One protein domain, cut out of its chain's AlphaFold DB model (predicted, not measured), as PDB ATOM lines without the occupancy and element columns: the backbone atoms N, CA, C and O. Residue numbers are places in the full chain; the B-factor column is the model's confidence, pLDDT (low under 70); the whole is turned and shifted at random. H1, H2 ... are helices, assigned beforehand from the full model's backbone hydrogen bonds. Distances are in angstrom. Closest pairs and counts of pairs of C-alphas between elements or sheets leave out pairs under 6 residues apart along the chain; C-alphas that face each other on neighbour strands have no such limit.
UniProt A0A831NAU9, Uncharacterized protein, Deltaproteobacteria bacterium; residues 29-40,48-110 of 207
ATOM      1  N   ALA A  29      11.806  -6.799  -3.885       44.38
ATOM      2  CA  ALA A  29      12.884  -6.542  -2.930       44.38
ATOM      3  C   ALA A  29      12.347  -5.862  -1.662       44.38
ATOM      4  O   ALA A  29      12.642  -6.315  -0.561       44.38
ATOM      5  N   GLU A  30      11.476  -4.858  -1.819       45.56
ATOM      6  CA  GLU A  30      10.912  -4.139  -0.669       45.56
ATOM      7  C   GLU A  30       9.989  -5.033   0.170       45.56
ATOM      8  O   GLU A  30      10.013  -4.962   1.394       45.56
ATOM      9  N   ASP A  31       9.266  -5.966  -0.458       52.78
ATOM     10  CA  ASP A  31       8.462  -6.963   0.260       52.78
ATOM     11  C   ASP A  31       9.331  -7.915   1.102       52.78
ATOM     12  O   ASP A  31       8.949  -8.274   2.215       52.78
ATOM     13  N   PHE A  32      10.520  -8.312   0.632       54.19
ATOM     14  CA  PHE A  32      11.386  -9.220   1.394       54.19
ATOM     15  C   PHE A  32      12.052  -8.526   2.591       54.19
ATOM     16  O   PHE A  32      12.108  -9.109   3.678       54.19
ATOM     17  N   ASP A  33      12.468  -7.268   2.425       55.22
ATOM     18  CA  ASP A  33      13.015  -6.448   3.514       55.22
ATOM     19  C   ASP A  33      11.960  -6.175   4.602       55.22
ATOM     20  O   ASP A  33      12.292  -6.050   5.782       55.22
ATOM     21  N   THR A  34      10.664  -6.177   4.255       57.28
ATOM     22  CA  THR A  34       9.609  -6.140   5.279       57.28
ATOM     23  C   THR A  34       9.432  -7.445   6.046       57.28
ATOM     24  O   THR A  34       8.823  -7.393   7.110       57.28
ATOM     25  N   LEU A  35       9.934  -8.590   5.566       56.00
ATOM     26  CA  LEU A  35       9.798  -9.896   6.228       56.00
ATOM     27  C   LEU A  35      11.017 -10.261   7.080       56.00
ATOM     28  O   LEU A  35      10.863 -10.933   8.104       56.00
ATOM     29  N   VAL A  36      12.212  -9.816   6.680       60.78
ATOM     30  CA  VAL A  36      13.475 -10.057   7.388       60.78
ATOM     31  C   VAL A  36      14.034  -8.726   7.878       60.78
ATOM     32  O   VAL A  36      14.571  -7.947   7.101       60.78
ATOM     33  N   ASN A  37      13.943  -8.472   9.186       62.62
ATOM     34  CA  ASN A  37      14.488  -7.250   9.774       62.62
ATOM     35  C   ASN A  37      15.939  -7.482  10.225       62.62
ATOM     36  O   ASN A  37      16.183  -8.075  11.282       62.62
ATOM     37  N   ALA A  38      16.890  -7.012   9.417       60.88
ATOM     38  CA  ALA A  38      18.325  -7.150   9.668       60.88
ATOM     39  C   ALA A  38      18.841  -6.303  10.850       60.88
ATOM     40  O   ALA A  38      19.879  -6.636  11.418       60.88
ATOM     41  N   ASP A  39      18.115  -5.252  11.246       62.66
ATOM     42  CA  ASP A  39      18.525  -4.314  12.304       62.66
ATOM     43  C   ASP A  39      18.033  -4.720  13.702       62.66
ATOM     44  O   ASP A  39      18.364  -4.089  14.709       62.66
ATOM     45  N   MET A  40      17.226  -5.776  13.796       57.59
ATOM     46  CA  MET A  40      16.767  -6.294  15.081       57.59
ATOM     47  C   MET A  40      17.926  -6.997  15.824       57.59
ATOM     48  O   MET A  40      18.753  -7.677  15.208       57.59
ATOM     49  N   VAL A  48      26.999 -15.446  27.632       58.16
ATOM     50  CA  VAL A  48      26.358 -16.764  27.741       58.16
ATOM     51  C   VAL A  48      26.379 -17.256  29.196       58.16
ATOM     52  O   VAL A  48      27.452 -17.536  29.739       58.16
ATOM     53  N   ASN A  49      25.210 -17.411  29.821       62.41
ATOM     54  CA  ASN A  49      25.087 -18.156  31.074       62.41
ATOM     55  C   ASN A  49      25.067 -19.658  30.760       62.41
ATOM     56  O   ASN A  49      24.039 -20.199  30.372       62.41
ATOM     57  N   LEU A  50      26.201 -20.342  30.920       60.12
ATOM     58  CA  LEU A  50      26.323 -21.768  30.585       60.12
ATOM     59  C   LEU A  50      25.563 -22.708  31.536       60.12
ATOM     60  O   LEU A  50      25.474 -23.900  31.232       60.12
ATOM     61  N   ASP A  51      25.020 -22.179  32.634       61.50
ATOM     62  CA  ASP A  51      24.124 -22.909  33.532       61.50
ATOM     63  C   ASP A  51      22.670 -22.893  33.025       61.50
ATOM     64  O   ASP A  51      21.848 -23.687  33.476       61.50
ATOM     65  N   ASP A  52      22.340 -22.027  32.058       76.81
ATOM     66  CA  ASP A  52      21.050 -22.059  31.375       76.81
ATOM     67  C   ASP A  52      21.054 -23.111  30.251       76.81
ATOM     68  O   ASP A  52      21.939 -23.167  29.387       76.81
ATOM     69  N   TYR A  53      20.028 -23.964  30.253       77.44
ATOM     70  CA  TYR A  53      19.895 -25.041  29.275       77.44
ATOM     71  C   TYR A  53      19.829 -24.520  27.832       77.44
ATOM     72  O   TYR A  53      20.419 -25.130  26.936       77.44
ATOM     73  N   TYR A  54      19.101 -23.426  27.583       79.75
ATOM     74  CA  TYR A  54      18.915 -22.901  26.231       79.75
ATOM     75  C   TYR A  54      20.190 -22.266  25.710       79.75
ATOM     76  O   TYR A  54      20.555 -22.531  24.568       79.75
ATOM     77  N   GLU A  55      20.905 -21.524  26.545       80.50
ATOM     78  CA  GLU A  55      22.221 -20.978  26.213       80.50
ATOM     79  C   GLU A  55      23.209 -22.084  25.818       80.50
ATOM     80  O   GLU A  55      23.847 -22.032  24.759       80.50
ATOM     81  N   LYS A  56      23.280 -23.159  26.611       82.50
ATOM     82  CA  LYS A  56      24.103 -24.333  26.291       82.50
ATOM     83  C   LYS A  56      23.647 -25.025  25.003       82.50
ATOM     84  O   LYS A  56      24.486 -25.371  24.167       82.50
ATOM     85  N   PHE A  57      22.340 -25.219  24.827       84.19
ATOM     86  CA  PHE A  57      21.757 -25.832  23.632       84.19
ATOM     87  C   PHE A  57      22.068 -25.017  22.372       84.19
ATOM     88  O   PHE A  57      22.556 -25.568  21.385       84.19
ATOM     89  N   TYR A  58      21.837 -23.706  22.405       86.56
ATOM     90  CA  TYR A  58      22.083 -22.804  21.286       86.56
ATOM     91  C   TYR A  58      23.561 -22.711  20.945       86.56
ATOM     92  O   TYR A  58      23.913 -22.801  19.769       86.56
ATOM     93  N   LYS A  59      24.436 -22.647  21.953       85.69
ATOM     94  CA  LYS A  59      25.881 -22.713  21.740       85.69
ATOM     95  C   LYS A  59      26.283 -24.001  21.025       85.69
ATOM     96  O   LYS A  59      26.992 -23.936  20.026       85.69
ATOM     97  N   GLU A  60      25.810 -25.157  21.483       85.88
ATOM     98  CA  GLU A  60      26.128 -26.447  20.858       85.88
ATOM     99  C   GLU A  60      25.621 -26.531  19.412       85.88
ATOM    100  O   GLU A  60      26.352 -26.942  18.507       85.88
ATOM    101  N   VAL A  61      24.384 -26.097  19.165       86.00
ATOM    102  CA  VAL A  61      23.797 -26.088  17.817       86.00
ATOM    103  C   VAL A  61      24.569 -25.165  16.875       86.00
ATOM    104  O   VAL A  61      24.807 -25.547  15.724       86.00
ATOM    105  N   SER A  62      24.986 -23.990  17.349       87.00
ATOM    106  CA  SER A  62      25.798 -23.051  16.576       87.00
ATOM    107  C   SER A  62      27.206 -23.585  16.316       87.00
ATOM    108  O   SER A  62      27.654 -23.535  15.171       87.00
ATOM    109  N   MET A  63      27.875 -24.172  17.315       86.25
ATOM    110  CA  MET A  63      29.223 -24.749  17.165       86.25
ATOM    111  C   MET A  63      29.262 -25.920  16.177       86.25
ATOM    112  O   MET A  63      30.241 -26.090  15.456       86.25
ATOM    113  N   ARG A  64      28.199 -26.730  16.121       85.56
ATOM    114  CA  ARG A  64      28.084 -27.850  15.169       85.56
ATOM    115  C   ARG A  64      27.697 -27.412  13.759       85.56
ATOM    116  O   ARG A  64      27.642 -28.255  12.859       85.56
ATOM    117  N   SER A  65      27.377 -26.136  13.572       87.81
ATOM    118  CA  SER A  65      27.025 -25.583  12.274       87.81
ATOM    119  C   SER A  65      28.242 -25.002  11.561       87.81
ATOM    120  O   SER A  65      29.197 -24.564  12.197       87.81
ATOM    121  N   HIS A  66      28.221 -25.004  10.233       89.00
ATOM    122  CA  HIS A  66      29.286 -24.413   9.425       89.00
ATOM    123  C   HIS A  66      28.703 -23.722   8.194       89.00
ATOM    124  O   HIS A  66      27.721 -24.188   7.620       89.00
ATOM    125  N   ILE A  67      29.300 -22.606   7.779       84.56
ATOM    126  CA  ILE A  67      28.933 -21.955   6.519       84.56
ATOM    127  C   ILE A  67      29.597 -22.721   5.379       84.56
ATOM    128  O   ILE A  67      30.801 -22.977   5.411       84.56
ATOM    129  N   LYS A  68      28.798 -23.115   4.387       78.69
ATOM    130  CA  LYS A  68      29.283 -23.813   3.197       78.69
ATOM    131  C   LYS A  68      28.526 -23.325   1.968       78.69
ATOM    132  O   LYS A  68      27.397 -23.744   1.713       78.69
ATOM    133  N   GLU A  69      29.173 -22.441   1.220       73.31
ATOM    134  CA  GLU A  69      28.620 -21.840   0.007       73.31
ATOM    135  C   GLU A  69      28.540 -22.848  -1.151       73.31
ATOM    136  O   GLU A  69      29.320 -23.803  -1.215       73.31
ATOM    137  N   GLY A  70      27.590 -22.636  -2.068       68.00
ATOM    138  CA  GLY A  70      27.435 -23.426  -3.295       68.00
ATOM    139  C   GLY A  70      27.051 -24.889  -3.072       68.00
ATOM    140  O   GLY A  70      27.384 -25.744  -3.892       68.00
ATOM    141  N   THR A  71      26.405 -25.204  -1.948       68.06
ATOM    142  CA  THR A  71      26.026 -26.583  -1.589       68.06
ATOM    143  C   THR A  71      24.552 -26.873  -1.722       68.06
ATOM    144  O   THR A  71      24.157 -28.034  -1.627       68.06
ATOM    145  N   SER A  72      23.739 -25.840  -1.920       67.56
ATOM    146  CA  SER A  72      22.315 -26.003  -2.135       67.56
ATOM    147  C   SER A  72      21.939 -25.672  -3.570       67.56
ATOM    148  O   SER A  72      22.410 -24.695  -4.143       67.56
ATOM    149  N   ASP A  73      21.017 -26.457  -4.130       78.19
ATOM    150  CA  ASP A  73      20.404 -26.163  -5.435       78.19
ATOM    151  C   ASP A  73      19.651 -24.815  -5.420       78.19
ATOM    152  O   ASP A  73      19.364 -24.221  -6.460       78.19
ATOM    153  N   ILE A  74      19.346 -24.311  -4.219       84.56
ATOM    154  CA  ILE A  74      18.683 -23.038  -3.964       84.56
ATOM    155  C   ILE A  74      19.728 -22.031  -3.478       84.56
ATOM    156  O   ILE A  74      20.031 -21.977  -2.290       84.56
ATOM    157  N   LYS A  75      20.208 -21.165  -4.375       84.94
ATOM    158  CA  LYS A  75      21.222 -20.131  -4.069       84.94
ATOM    159  C   LYS A  75      20.923 -19.294  -2.821       84.94
ATOM    160  O   LYS A  75      21.840 -18.934  -2.093       84.94
ATOM    161  N   ALA A  76      19.649 -19.000  -2.553       85.06
ATOM    162  CA  ALA A  76      19.237 -18.230  -1.376       85.06
ATOM    163  C   ALA A  76      19.602 -18.905  -0.039       85.06
ATOM    164  O   ALA A  76      19.654 -18.240   0.988       85.06
ATOM    165  N   LEU A  77      19.852 -20.219  -0.037       87.50
ATOM    166  CA  LEU A  77      20.205 -20.975   1.160       87.50
ATOM    167  C   LEU A  77      21.721 -21.131   1.346       87.50
ATOM    168  O   LEU A  77      22.136 -21.617   2.398       87.50
ATOM    169  N   ASP A  78      22.552 -20.759   0.369       87.31
ATOM    170  CA  ASP A  78      24.008 -20.982   0.408       87.31
ATOM    171  C   ASP A  78      24.713 -20.168   1.499       87.31
ATOM    172  O   ASP A  78      25.706 -20.627   2.058       87.31
ATOM    173  N   SER A  79      24.171 -18.999   1.844       87.44
ATOM    174  CA  SER A  79      24.687 -18.127   2.906       87.44
ATOM    175  C   SER A  79      24.259 -18.549   4.316       87.44
ATOM    176  O   SER A  79      24.675 -17.927   5.294       87.44
ATOM    177  N   LEU A  80      23.431 -19.591   4.448       90.75
ATOM    178  CA  LEU A  80      22.931 -20.055   5.741       90.75
ATOM    179  C   LEU A  80      23.814 -21.161   6.333       90.75
ATOM    180  O   LEU A  80      24.318 -22.016   5.592       90.75
ATOM    181  N   PRO A  81      23.960 -21.205   7.673       92.50
ATOM    182  CA  PRO A  81      24.707 -22.259   8.345       92.50
ATOM    183  C   PRO A  81      24.108 -23.626   8.038       92.50
ATOM    184  O   PRO A  81      22.888 -23.808   8.022       92.50
ATOM    185  N   LYS A  82      24.981 -24.602   7.804       90.69
ATOM    186  CA  LYS A  82      24.627 -25.985   7.511       90.69
ATOM    187  C   LYS A  82      24.820 -26.863   8.738       90.69
ATOM    188  O   LYS A  82      25.711 -26.624   9.552       90.69
ATOM    189  N   ASP A  83      23.979 -27.877   8.879       88.19
ATOM    190  CA  ASP A  83      24.185 -28.957   9.834       88.19
ATOM    191  C   ASP A  83      25.260 -29.940   9.320       88.19
ATOM    192  O   ASP A  83      25.687 -29.845   8.166       88.19
ATOM    193  N   PRO A  84      25.728 -30.896  10.142       85.50
ATOM    194  CA  PRO A  84      26.737 -31.868   9.710       85.50
ATOM    195  C   PRO A  84      26.331 -32.725   8.501       85.50
ATOM    196  O   PRO A  84      27.199 -33.305   7.857       85.50
ATOM    197  N   SER A  85      25.035 -32.808   8.184       83.94
ATOM    198  CA  SER A  85      24.523 -33.509   7.000       83.94
ATOM    199  C   SER A  85      24.466 -32.608   5.757       83.94
ATOM    200  O   SER A  85      24.055 -33.068   4.696       83.94
ATOM    201  N   GLY A  86      24.867 -31.336   5.866       86.12
ATOM    202  CA  GLY A  86      24.873 -30.360   4.775       86.12
ATOM    203  C   GLY A  86      23.542 -29.634   4.556       86.12
ATOM    204  O   GLY A  86      23.455 -28.797   3.658       86.12
ATOM    205  N   ASN A  87      22.514 -29.902   5.366       87.56
ATOM    206  CA  ASN A  87      21.220 -29.219   5.259       87.56
ATOM    207  C   ASN A  87      21.251 -27.882   5.999       87.56
ATOM    208  O   ASN A  87      22.055 -27.699   6.906       87.56
ATOM    209  N   VAL A  88      20.345 -26.956   5.675       90.44
ATOM    210  CA  VAL A  88      20.228 -25.696   6.428       90.44
ATOM    211  C   VAL A  88      19.928 -25.979   7.903       90.44
ATOM    212  O   VAL A  88      18.953 -26.648   8.248       90.44
ATOM    213  N   ASN A  89      20.755 -25.427   8.785       91.25
ATOM    214  CA  ASN A  89      20.530 -25.413  10.218       91.25
ATOM    215  C   ASN A  89      19.746 -24.150  10.593       91.25
ATOM    216  O   ASN A  89      20.320 -23.128  10.966       91.25
ATOM    217  N   TRP A  90      18.418 -24.235  10.494       90.44
ATOM    218  CA  TRP A  90      17.503 -23.125  10.780       90.44
ATOM    219  C   TRP A  90      17.673 -22.543  12.187       90.44
ATOM    220  O   TRP A  90      17.602 -21.331  12.362       90.44
ATOM    221  N   THR A  91      17.958 -23.387  13.183       90.56
ATOM    222  CA  THR A  91      18.209 -22.934  14.555       90.56
ATOM    223  C   THR A  91      19.469 -22.081  14.635       90.56
ATOM    224  O   THR A  91      19.411 -20.979  15.169       90.56
ATOM    225  N   ALA A  92      20.586 -22.542  14.064       90.56
ATOM    226  CA  ALA A  92      21.822 -21.762  14.034       90.56
ATOM    227  C   ALA A  92      21.669 -20.475  13.208       90.56
ATOM    228  O   ALA A  92      22.218 -19.441  13.578       90.56
ATOM    229  N   ALA A  93      20.907 -20.516  12.111       90.69
ATOM    230  CA  ALA A  93      20.651 -19.340  11.283       90.69
ATOM    231  C   ALA A  93      19.956 -18.234  12.090       90.69
ATOM    232  O   ALA A  93      20.370 -17.081  12.043       90.69
ATOM    233  N   VAL A  94      18.949 -18.602  12.878       88.44
ATOM    234  CA  VAL A  94      18.221 -17.687  13.764       88.44
ATOM    235  C   VAL A  94      19.095 -17.169  14.894       88.44
ATOM    236  O   VAL A  94      19.239 -15.966  15.084       88.44
ATOM    237  N   VAL A  95      19.677 -18.094  15.655       85.25
ATOM    238  CA  VAL A  95      20.418 -17.795  16.883       85.25
ATOM    239  C   VAL A  95      21.613 -16.889  16.599       85.25
ATOM    240  O   VAL A  95      21.887 -15.969  17.363       85.25
ATOM    241  N   ASN A  96      22.290 -17.107  15.471       85.12
ATOM    242  CA  ASN A  96      23.446 -16.305  15.084       85.12
ATOM    243  C   ASN A  96      23.066 -15.023  14.316       85.12
ATOM    244  O   ASN A  96      23.951 -14.220  14.006       85.12
ATOM    245  N   GLY A  97      21.775 -14.812  14.027       85.19
ATOM    246  CA  GLY A  97      21.253 -13.611  13.373       85.19
ATOM    247  C   GLY A  97      21.394 -13.575  11.848       85.19
ATOM    248  O   GLY A  97      21.362 -12.496  11.273       85.19
ATOM    249  N   TYR A  98      21.560 -14.720  11.177       86.19
ATOM    250  CA  TYR A  98      21.527 -14.795   9.705       86.19
ATOM    251  C   TYR A  98      20.124 -14.568   9.147       86.19
ATOM    252  O   TYR A  98      19.969 -14.077   8.033       86.19
ATOM    253  N   ILE A  99      19.110 -14.977   9.904       86.31
ATOM    254  CA  ILE A  99      17.706 -14.749   9.585       86.31
ATOM    255  C   ILE A  99      17.001 -14.247  10.827       86.31
ATOM    256  O   ILE A  99      17.274 -14.701  11.939       86.31
ATOM    257  N   ASN A 100      16.081 -13.316  10.615       81.88
ATOM    258  CA  ASN A 100      15.344 -12.707  11.695       81.88
ATOM    259  C   ASN A 100      13.940 -12.298  11.221       81.88
ATOM    260  O   ASN A 100      13.720 -11.153  10.810       81.88
ATOM    261  N   PRO A 101      13.018 -13.274  11.169       80.12
ATOM    262  CA  PRO A 101      11.649 -13.050  10.742       80.12
ATOM    263  C   PRO A 101      10.927 -12.141  11.731       80.12
ATOM    264  O   PRO A 101      11.156 -12.202  12.941       80.12
ATOM    265  N   ARG A 102      10.002 -11.341  11.213       81.50
ATOM    266  CA  ARG A 102       9.032 -10.636  12.051       81.50
ATOM    267  C   ARG A 102       7.920 -11.580  12.499       81.50
ATOM    268  O   ARG A 102       7.493 -12.444  11.732       81.50
ATOM    269  N   GLY A 103       7.412 -11.375  13.708       79.44
ATOM    270  CA  GLY A 103       6.262 -12.097  14.255       79.44
ATOM    271  C   GLY A 103       4.926 -11.634  13.673       79.44
ATOM    272  O   GLY A 103       3.941 -12.368  13.736       79.44
ATOM    273  N   SER A 104       4.885 -10.449  13.057       81.62
ATOM    274  CA  SER A 104       3.708  -9.923  12.363       81.62
ATOM    275  C   SER A 104       4.075  -9.209  11.065       81.62
ATOM    276  O   SER A 104       5.090  -8.513  10.975       81.62
ATOM    277  N   LEU A 105       3.194  -9.339  10.070       85.00
ATOM    278  CA  LEU A 105       3.253  -8.557   8.834       85.00
ATOM    279  C   LEU A 105       2.939  -7.077   9.110       85.00
ATOM    280  O   LEU A 105       3.512  -6.184   8.483       85.00
ATOM    281  N   GLU A 106       2.078  -6.805  10.092       84.75
ATOM    282  CA  GLU A 106       1.678  -5.452  10.468       84.75
ATOM    283  C   GLU A 106       2.825  -4.720  11.190       84.75
ATOM    284  O   GLU A 106       3.376  -5.232  12.173       84.75
ATOM    285  N   PRO A 107       3.234  -3.530  10.713       81.94
ATOM    286  CA  PRO A 107       4.238  -2.716  11.392       81.94
ATOM    287  C   PRO A 107       3.801  -2.317  12.805       81.94
ATOM    288  O   PRO A 107       2.654  -1.940  13.026       81.94
ATOM    289  N   GLY A 108       4.736  -2.347  13.757       80.94
ATOM    290  CA  GLY A 108       4.514  -1.847  15.120       80.94
ATOM    291  C   GLY A 108       3.764  -2.793  16.063       80.94
ATOM    292  O   GLY A 108       3.556  -2.432  17.221       80.94
ATOM    293  N   VAL A 109       3.391  -3.994  15.614       82.50
ATOM    294  CA  VAL A 109       2.897  -5.043  16.516       82.50
ATOM    295  C   VAL A 109       4.055  -5.521  17.402       82.50
ATOM    296  O   VAL A 109       5.118  -5.841  16.864       82.50
ATOM    297  N   PRO A 110       3.891  -5.555  18.739       81.00
ATOM    298  CA  PRO A 110       4.911  -6.090  19.634       81.00
ATOM    299  C   PRO A 110       5.273  -7.533  19.276       81.00
ATOM    300  O   PRO A 110       4.395  -8.361  19.050       81.00
TER     301      PRO A 110
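What this domain is: This is residues 29 to 40 and 48 to 110 of the 207 residues of an uncharacterized protein of Deltaproteobacteria bacterium (UniProt A0A831NAU9). This model has little regular structure: the small helix H1 lies at one side, away from a looped body where H2 and the shorter H3 pack at a steep angle. A long loop, residues 64 to 89, folds back from H2 to H3, and the tail after H3 runs out to the side where H1 lies. The printed part has 75 residues, 22 of them in three named helices, H1, H2, H3; the class is all helix, with no named strand. It is loose, with a radius of gyration of the C-alphas of 14.4 A, and flat, 36 by 34 by 15 A.

How they stand to each other: H1, residues 29 to 33, touches no helix. H2, residues 53 to 63, touches H3, residues 90 to 95, at a steep tilt of 66 degrees, opposite ways; their closest C-alphas, of Ser 62 and Ala 92, are 4.9 A apart. Residues 66 to 67 pair briefly with 81 to 82, antiparallel. In H1, H2 and H3 every O i to N i+4 pair is within hydrogen-bond range.

Where its parts are: H1 begins at C-alpha 29 (12.884, -6.542, -2.930) and is 6.4 A long. H2 is 15.3 A long. H3, 8.6 A long, ends at C-alpha 95 (20.418, -17.795, 16.883).

The domain as a whole: Residues 41 to 47 are not printed; C-alphas 40 and 48 are 19.0 A apart. The link from H2 to H3 is long. Residues 29 to 40, 48 to 51 and 70 to 72 have pLDDT under 70.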